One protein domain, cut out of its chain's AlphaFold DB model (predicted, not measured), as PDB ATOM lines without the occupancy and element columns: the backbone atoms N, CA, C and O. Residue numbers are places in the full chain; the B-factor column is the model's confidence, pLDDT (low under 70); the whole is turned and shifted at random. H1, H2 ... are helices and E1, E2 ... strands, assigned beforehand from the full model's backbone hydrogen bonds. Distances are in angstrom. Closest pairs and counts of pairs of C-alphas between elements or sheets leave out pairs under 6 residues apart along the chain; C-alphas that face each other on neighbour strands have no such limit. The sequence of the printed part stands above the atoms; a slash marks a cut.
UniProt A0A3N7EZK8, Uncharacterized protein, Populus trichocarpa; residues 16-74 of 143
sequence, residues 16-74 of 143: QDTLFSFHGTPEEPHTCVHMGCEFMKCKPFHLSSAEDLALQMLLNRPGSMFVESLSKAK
ATOM      1  N   GLN A  16      30.669  -1.315  -8.394       95.31
ATOM      2  CA  GLN A  16      30.240  -2.640  -7.951       95.31
ATOM      3  C   GLN A  16      31.221  -3.747  -8.375       95.31
ATOM      4  O   GLN A  16      32.396  -3.701  -8.023       95.31
ATOM      5  N   ASP A  17      30.749  -4.742  -9.122       96.69
ATOM      6  CA  ASP A  17      31.516  -5.888  -9.608       96.69
ATOM      7  C   ASP A  17      32.256  -5.617 -10.932       96.69
ATOM      8  O   ASP A  17      32.817  -6.536 -11.532       96.69
ATOM      9  N   THR A  18      32.286  -4.364 -11.396       96.69
ATOM     10  CA  THR A  18      33.084  -3.956 -12.559       96.69
ATOM     11  C   THR A  18      34.572  -4.094 -12.268       96.69
ATOM     12  O   THR A  18      35.089  -3.582 -11.276       96.69
ATOM     13  N   LEU A  19      35.284  -4.748 -13.184       95.88
ATOM     14  CA  LEU A  19      36.715  -4.990 -13.064       95.88
ATOM     15  C   LEU A  19      37.500  -4.030 -13.951       95.88
ATOM     16  O   LEU A  19      37.238  -3.909 -15.149       95.88
ATOM     17  N   PHE A  20      38.515  -3.406 -13.361       94.62
ATOM     18  CA  PHE A  20      39.505  -2.608 -14.073       94.62
ATOM     19  C   PHE A  20      40.804  -3.399 -14.179       94.62
ATOM     20  O   PHE A  20      41.322  -3.893 -13.175       94.62
ATOM     21  N   SER A  21      41.341  -3.516 -15.391       94.12
ATOM     22  CA  SER A  21      42.644  -4.124 -15.640       94.12
ATOM     23  C   SER A  21      43.576  -3.125 -16.311       94.12
ATOM     24  O   SER A  21      43.174  -2.352 -17.179       94.12
ATOM     25  N   PHE A  22      44.837  -3.134 -15.890       92.56
ATOM     26  CA  PHE A  22      45.850  -2.193 -16.352       92.56
ATOM     27  C   PHE A  22      46.891  -2.953 -17.167       92.56
ATOM     28  O   PHE A  22      47.473  -3.934 -16.699       92.56
ATOM     29  N   HIS A  23      47.099  -2.513 -18.402       90.31
ATOM     30  CA  HIS A  23      47.997  -3.122 -19.375       90.31
ATOM     31  C   HIS A  23      48.966  -2.074 -19.937       90.31
ATOM     32  O   HIS A  23      48.825  -0.882 -19.671       90.31
ATOM     33  N   GLY A  24      49.930  -2.517 -20.745       87.75
ATOM     34  CA  GLY A  24      50.913  -1.636 -21.380       87.75
ATOM     35  C   GLY A  24      52.164  -1.405 -20.536       87.75
ATOM     36  O   GLY A  24      52.455  -2.169 -19.612       87.75
ATOM     37  N   THR A  25      52.929  -0.375 -20.893       88.25
ATOM     38  CA  THR A  25      54.132   0.042 -20.155       88.25
ATOM     39  C   THR A  25      53.822   1.265 -19.287       88.25
ATOM     40  O   THR A  25      52.786   1.900 -19.476       88.25
ATOM     41  N   PRO A  26      54.696   1.644 -18.339       85.38
ATOM     42  CA  PRO A  26      54.523   2.887 -17.582       85.38
ATOM     43  C   PRO A  26      54.400   4.149 -18.460       85.38
ATOM     44  O   PRO A  26      53.732   5.106 -18.074       85.38
ATOM     45  N   GLU A  27      55.024   4.161 -19.639       85.44
ATOM     46  CA  GLU A  27      54.996   5.274 -20.599       85.44
ATOM     47  C   GLU A  27      53.731   5.269 -21.476       85.44
ATOM     48  O   GLU A  27      53.239   6.331 -21.887       85.44
ATOM     49  N   GLU A  28      53.193   4.076 -21.736       85.06
ATOM     50  CA  GLU A  28      51.985   3.825 -22.525       85.06
ATOM     51  C   GLU A  28      51.008   2.912 -21.759       85.06
ATOM     52  O   GLU A  28      50.821   1.746 -22.122       85.06
ATOM     53  N   PRO A  29      50.398   3.417 -20.668       88.88
ATOM     54  CA  PRO A  29      49.423   2.649 -19.913       88.88
ATOM     55  C   PRO A  29      48.099   2.550 -20.674       88.88
ATOM     56  O   PRO A  29      47.660   3.490 -21.342       88.88
ATOM     57  N   HIS A  30      47.443   1.404 -20.525       88.81
ATOM     58  CA  HIS A  30      46.144   1.104 -21.106       88.81
ATOM     59  C   HIS A  30      45.208   0.557 -20.035       88.81
ATOM     60  O   HIS A  30      45.387  -0.562 -19.549       88.81
ATOM     61  N   THR A  31      44.181   1.331 -19.695       92.81
ATOM     62  CA  THR A  31      43.131   0.883 -18.779       92.81
ATOM     63  C   THR A  31      42.011   0.190 -19.553       92.81
ATOM     64  O   THR A  31      41.391   0.784 -20.440       92.81
ATOM     65  N   CYS A  32      41.726  -1.059 -19.204       95.00
ATOM     66  CA  CYS A  32      40.569  -1.810 -19.673       95.00
ATOM     67  C   CYS A  32      39.515  -1.914 -18.566       95.00
ATOM     68  O   CYS A  32      39.837  -2.002 -17.383       95.00
ATOM     69  N   VAL A  33      38.249  -1.920 -18.968       95.25
ATOM     70  CA  VAL A  33      37.084  -2.065 -18.101       95.25
ATOM     71  C   VAL A  33      36.253  -3.247 -18.581       95.25
ATOM     72  O   VAL A  33      35.935  -3.358 -19.766       95.25
ATOM     73  N   HIS A  34      35.909  -4.140 -17.662       97.12
ATOM     74  CA  HIS A  34      34.947  -5.207 -17.883       97.12
ATOM     75  C   HIS A  34      33.774  -4.972 -16.936       97.12
ATOM     76  O   HIS A  34      33.901  -5.163 -15.727       97.12
ATOM     77  N   MET A  35      32.655  -4.509 -17.492       95.75
ATOM     78  CA  MET A  35      31.463  -4.173 -16.718       95.75
ATOM     79  C   MET A  35      30.885  -5.426 -16.062       95.75
ATOM     80  O   MET A  35      30.694  -6.437 -16.734       95.75
ATOM     81  N   GLY A  36      30.649  -5.365 -14.755       96.62
ATOM     82  CA  GLY A  36      30.099  -6.481 -13.994       96.62
ATOM     83  C   GLY A  36      28.576  -6.585 -14.121       96.62
ATOM     84  O   GLY A  36      27.914  -5.648 -14.562       96.62
ATOM     85  N   CYS A  37      28.014  -7.736 -13.765       96.69
ATOM     86  CA  CYS A  37      26.579  -7.993 -13.868       96.69
ATOM     87  C   CYS A  37      25.767  -7.087 -12.934       96.69
ATOM     88  O   CYS A  37      24.754  -6.525 -13.355       96.69
ATOM     89  N   GLU A  38      26.220  -6.910 -11.690       96.75
ATOM     90  CA  GLU A  38      25.519  -6.071 -10.712       96.75
ATOM     91  C   GLU A  38      25.539  -4.606 -11.151       96.75
ATOM     92  O   GLU A  38      24.492  -3.950 -11.168       96.75
ATOM     93  N   PHE A  39      26.691  -4.125 -11.635       96.75
ATOM     94  CA  PHE A  39      26.784  -2.791 -12.222       96.75
ATOM     95  C   PHE A  39      25.829  -2.632 -13.411       96.75
ATOM     96  O   PHE A  39      25.041  -1.687 -13.438       96.75
ATOM     97  N   MET A  40      25.865  -3.571 -14.366       97.12
ATOM     98  CA  MET A  40      25.051  -3.525 -15.585       97.12
ATOM     99  C   MET A  40      23.553  -3.496 -15.273       97.12
ATOM    100  O   MET A  40      22.821  -2.670 -15.817       97.12
ATOM    101  N   LYS A  41      23.110  -4.340 -14.339       97.25
ATOM    102  CA  LYS A  41      21.724  -4.407 -13.868       97.25
ATOM    103  C   LYS A  41      21.275  -3.122 -13.177       97.25
ATOM    104  O   LYS A  41      20.175  -2.643 -13.423       97.25
ATOM    105  N   CYS A  42      22.101  -2.581 -12.283       95.75
ATOM    106  CA  CYS A  42      21.717  -1.449 -11.438       95.75
ATOM    107  C   CYS A  42      21.799  -0.096 -12.149       95.75
ATOM    108  O   CYS A  42      21.206   0.874 -11.674       95.75
ATOM    109  N   LYS A  43      22.597   0.003 -13.218       94.75
ATOM    110  CA  LYS A  43      22.897   1.269 -13.890       94.75
ATOM    111  C   LYS A  43      22.397   1.257 -15.341       94.75
ATOM    112  O   LYS A  43      21.323   1.805 -15.561       94.75
ATOM    113  N   PRO A  44      23.080   0.666 -16.337       96.56
ATOM    114  CA  PRO A  44      22.658   0.821 -17.722       96.56
ATOM    115  C   PRO A  44      21.365   0.088 -18.114       96.56
ATOM    116  O   PRO A  44      20.713   0.550 -19.041       96.56
ATOM    117  N   PHE A  45      20.985  -0.995 -17.424       98.12
ATOM    118  CA  PHE A  45      19.838  -1.854 -17.781       98.12
ATOM    119  C   PHE A  45      18.702  -1.830 -16.745       98.12
ATOM    120  O   PHE A  45      17.906  -2.766 -16.682       98.12
ATOM    121  N   HIS A  46      18.616  -0.807 -15.888       98.00
ATOM    122  CA  HIS A  46      17.678  -0.839 -14.753       98.00
ATOM    123  C   HIS A  46      16.189  -0.790 -15.153       98.00
ATOM    124  O   HIS A  46      15.349  -1.227 -14.365       98.00
ATOM    125  N   LEU A  47      15.864  -0.326 -16.370       98.44
ATOM    126  CA  LEU A  47      14.508  -0.374 -16.949       98.44
ATOM    127  C   LEU A  47      14.352  -1.449 -18.030       98.44
ATOM    128  O   LEU A  47      13.250  -1.655 -18.538       98.44
ATOM    129  N   SER A  48      15.442  -2.111 -18.404       97.75
ATOM    130  CA  SER A  48      15.459  -3.147 -19.430       97.75
ATOM    131  C   SER A  48      14.987  -4.496 -18.873       97.75
ATOM    132  O   SER A  48      14.990  -4.735 -17.661       97.75
ATOM    133  N   SER A  49      14.571  -5.403 -19.759       98.06
ATOM    134  CA  SER A  49      14.121  -6.739 -19.357       98.06
ATOM    135  C   SER A  49      15.270  -7.599 -18.809       98.06
ATOM    136  O   SER A  49      16.453  -7.361 -19.083       98.06
ATOM    137  N   ALA A  50      14.932  -8.644 -18.049       97.38
ATOM    138  CA  ALA A  50      15.930  -9.597 -17.565       97.38
ATOM    139  C   ALA A  50      16.563 -10.388 -18.722       97.38
ATOM    140  O   ALA A  50      17.736 -10.755 -18.654       97.38
ATOM    141  N   GLU A  51      15.799 -10.632 -19.786       98.44
ATOM    142  CA  GLU A  51      16.235 -11.297 -21.008       98.44
ATOM    143  C   GLU A  51      17.281 -10.466 -21.761       98.44
ATOM    144  O   GLU A  51      18.310 -11.012 -22.166       98.44
ATOM    145  N   ASP A  52      17.067  -9.154 -21.888       98.38
ATOM    146  CA  ASP A  52      18.022  -8.246 -22.537       98.38
ATOM    147  C   ASP A  52      19.311  -8.114 -21.720       98.38
ATOM    148  O   ASP A  52      20.408  -8.174 -22.280       98.38
ATOM    149  N   LEU A  53      19.204  -8.021 -20.389       98.06
ATOM    150  CA  LEU A  53      20.372  -8.056 -19.506       98.06
ATOM    151  C   LEU A  53      21.133  -9.384 -19.649       98.06
ATOM    152  O   LEU A  53      22.359  -9.381 -19.769       98.06
ATOM    153  N   ALA A  54      20.434 -10.521 -19.666       98.12
ATOM    154  CA  ALA A  54      21.062 -11.830 -19.829       98.12
ATOM    155  C   ALA A  54      21.784 -11.947 -21.181       98.12
ATOM    156  O   ALA A  54      22.928 -12.407 -21.231       98.12
ATOM    157  N   LEU A  55      21.154 -11.482 -22.266       98.06
ATOM    158  CA  LEU A  55      21.774 -11.420 -23.588       98.06
ATOM    159  C   LEU A  55      23.017 -10.528 -23.573       98.06
ATOM    160  O   LEU A  55      24.075 -10.937 -24.058       98.06
ATOM    161  N   GLN A  56      22.919  -9.336 -22.984       97.31
ATOM    162  CA  GLN A  56      24.051  -8.428 -22.871       97.31
ATOM    163  C   GLN A  56      25.204  -9.066 -22.095       97.31
ATOM    164  O   GLN A  56      26.353  -8.928 -22.510       97.31
ATOM    165  N   MET A  57      24.927  -9.793 -21.009       97.19
ATOM    166  CA  MET A  57      25.964 -10.452 -20.215       97.19
ATOM    167  C   MET A  57      26.650 -11.603 -20.956       97.19
ATOM    168  O   MET A  57      27.853 -11.791 -20.781       97.19
ATOM    169  N   LEU A  58      25.940 -12.326 -21.827       97.81
ATOM    170  CA  LEU A  58      26.542 -13.346 -22.696       97.81
ATOM    171  C   LEU A  58      27.485 -12.749 -23.751       97.81
ATOM    172  O   LEU A  58      28.423 -13.413 -24.191       97.81
ATOM    173  N   LEU A  59      27.226 -11.509 -24.169       97.38
ATOM    174  CA  LEU A  59      27.983 -10.808 -25.209       97.38
ATOM    175  C   LEU A  59      29.021  -9.823 -24.653       97.38
ATOM    176  O   LEU A  59      29.823  -9.284 -25.419       97.38
ATOM    177  N   ASN A  60      29.002  -9.572 -23.344       95.88
ATOM    178  CA  ASN A  60      29.848  -8.591 -22.683       95.88
ATOM    179  C   ASN A  60      31.331  -8.967 -22.800       95.88
ATOM    180  O   ASN A  60      31.723 -10.126 -22.652       95.88
ATOM    181  N   ARG A  61      32.169  -7.972 -23.092       97.06
ATOM    182  CA  ARG A  61      33.613  -8.139 -23.278       97.06
ATOM    183  C   ARG A  61      34.345  -6.933 -22.693       97.06
ATOM    184  O   ARG A  61      33.807  -5.828 -22.748       97.06
ATOM    185  N   PRO A  62      35.588  -7.106 -22.211       96.25
ATOM    186  CA  PRO A  62      36.412  -5.980 -21.797       96.25
ATOM    187  C   PRO A  62      36.583  -4.952 -22.925       96.25
ATOM    188  O   PRO A  62      36.885  -5.316 -24.064       96.25
ATOM    189  N   GLY A  63      36.429  -3.674 -22.589       94.50
ATOM    190  CA  GLY A  63      36.663  -2.528 -23.469       94.50
ATOM    191  C   GLY A  63      37.623  -1.518 -22.841       94.50
ATOM    192  O   GLY A  63      38.133  -1.732 -21.747       94.50
ATOM    193  N   SER A  64      37.884  -0.403 -23.520       93.38
ATOM    194  CA  SER A  64      38.654   0.721 -22.972       93.38
ATOM    195  C   SER A  64      38.011   2.039 -23.386       93.38
ATOM    196  O   SER A  64      37.483   2.157 -24.489       93.38
ATOM    197  N   MET A  65      38.091   3.042 -22.511       89.38
ATOM    198  CA  MET A  65      37.731   4.423 -22.845       89.38
ATOM    199  C   MET A  65      38.867   5.169 -23.563       89.38
ATOM    200  O   MET A  65      38.675   6.310 -23.973       89.38
ATOM    201  N   PHE A  66      40.048   4.551 -23.707       91.12
ATOM    202  CA  PHE A  66      41.226   5.123 -24.369       91.12
ATOM    203  C   PHE A  66      41.633   6.506 -23.832       91.12
ATOM    204  O   PHE A  66      42.129   7.341 -24.588       91.12
ATOM    205  N   VAL A  67      41.417   6.769 -22.538       89.81
ATOM    206  CA  VAL A  67      41.643   8.088 -21.915       89.81
ATOM    207  C   VAL A  67      43.080   8.556 -22.140       89.81
ATOM    208  O   VAL A  67      43.318   9.700 -22.524       89.81
ATOM    209  N   GLU A  68      44.038   7.654 -21.965       88.69
ATOM    210  CA  GLU A  68      45.466   7.916 -22.069       88.69
ATOM    211  C   GLU A  68      45.849   8.318 -23.499       88.69
ATOM    212  O   GLU A  68      46.506   9.342 -23.707       88.69
ATOM    213  N   SER A  69      45.377   7.572 -24.501       89.69
ATOM    214  CA  SER A  69      45.633   7.863 -25.916       89.69
ATOM    215  C   SER A  69      44.903   9.123 -26.390       89.69
ATOM    216  O   SER A  69      45.503   9.968 -27.058       89.69
ATOM    217  N   LEU A  70      43.629   9.290 -26.021       90.75
ATOM    218  CA  LEU A  70      42.810  10.434 -26.429       90.75
ATOM    219  C   LEU A  70      43.272  11.746 -25.780       90.75
ATOM    220  O   LEU A  70      43.150  12.794 -26.409       90.75
ATOM    221  N   SER A  71      43.868  11.703 -24.582       89.56
ATOM    222  CA  SER A  71      44.435  12.893 -23.925       89.56
ATOM    223  C   SER A  71      45.590  13.532 -24.713       89.56
ATOM    224  O   SER A  71      45.788  14.745 -24.649       89.56
ATOM    225  N   LYS A  72      46.328  12.722 -25.485       90.94
ATOM    226  CA  LYS A  72      47.461  13.142 -26.325       90.94
ATOM    227  C   LYS A  72      47.059  13.355 -27.790       90.94
ATOM    228  O   LYS A  72      47.849  13.876 -28.580       90.94
ATOM    229  N   ALA A  73      45.859  12.924 -28.177       93.50
ATOM    230  CA  ALA A  73      45.385  13.007 -29.548       93.50
ATOM    231  C   ALA A  73      45.089  14.458 -29.960       93.50
ATOM    232  O   ALA A  73      44.770  15.327 -29.147       93.50
ATOM    233  N   LYS A  74      45.168  14.728 -31.268       96.12
ATOM    234  CA  LYS A  74      44.749  16.025 -31.813       96.12
ATOM    235  C   LYS A  74      43.245  16.195 -31.612       96.12
ATOM    236  O   LYS A  74      42.476  15.277 -31.887       96.12
TER     237      LYS A  74
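AT A GLANCE: This is residues 16 to 74 of the 143 residues of an uncharacterized protein of Populus trichocarpa (UniProt A0A3N7EZK8). A long hairpin of two strands, E1 and E2, makes one end of this loose model, and two short helices, H1 and H2, lie beyond the hairpin's open end. From H2 the chain runs back past E2, through residues 60 to 66, to a third short helix, H3, near the beginning of E2. The printed part has 59 residues with two named strands and three named helices, in the order E1 E2 H1 H2 H3; the sheet, E1 - E2, is antiparallel, and the class is mixed, helices and strands. The whole is loose, with a radius of gyration of the C-alphas of 14.3 A, and elongated, spanning 42 by 22 by 19 A.

HOW THE PARTS SIT: E1, residues 19 to 24, and E2, residues 29 to 34, form an antiparallel hairpin at 154 degrees. N 21 and O 32 are within hydrogen-bond range at 2.9 A, as are N 30 and O 23 at 2.8 A. H1, residues 37 to 42, and H2, residues 50 to 59, form a helical hairpin and only just touch, with 3 pairs of C-alphas within 8 A. Their closest C-alphas, of Cys 37 and Met 57, are 6.8 A apart, and they run opposite ways at a steep tilt of 39 degrees. H3, residues 67 to 72, touches no helix; its closest C-alpha to E2 is that of Glu 68, 6.9 A from that of His 30. E1 is apart from H1, H2 and H3. In H1 and H2 every O i to N i+4 pair is within hydrogen-bond range; in H3 1 of 2 is.

IN THESE COORDINATES: E1 begins at C-alpha 19 (36.715, -4.990, -13.064) and is 16.8 A long; E2 is 16.6 A. H2 is 14.3 A, from C-alpha 50 (15.930, -9.597, -17.565). H1 and H3 have 6 residues each, and H3 ends at C-alpha 72 (47.461, 13.142, -26.325).

THE WHOLE: The two C-alphas farthest apart, of Glu 27 and Ser 49, are 42.6 A apart. The printed part has no cut and no long link. Its mean pLDDT is 94.3, and no printed residue is under 70.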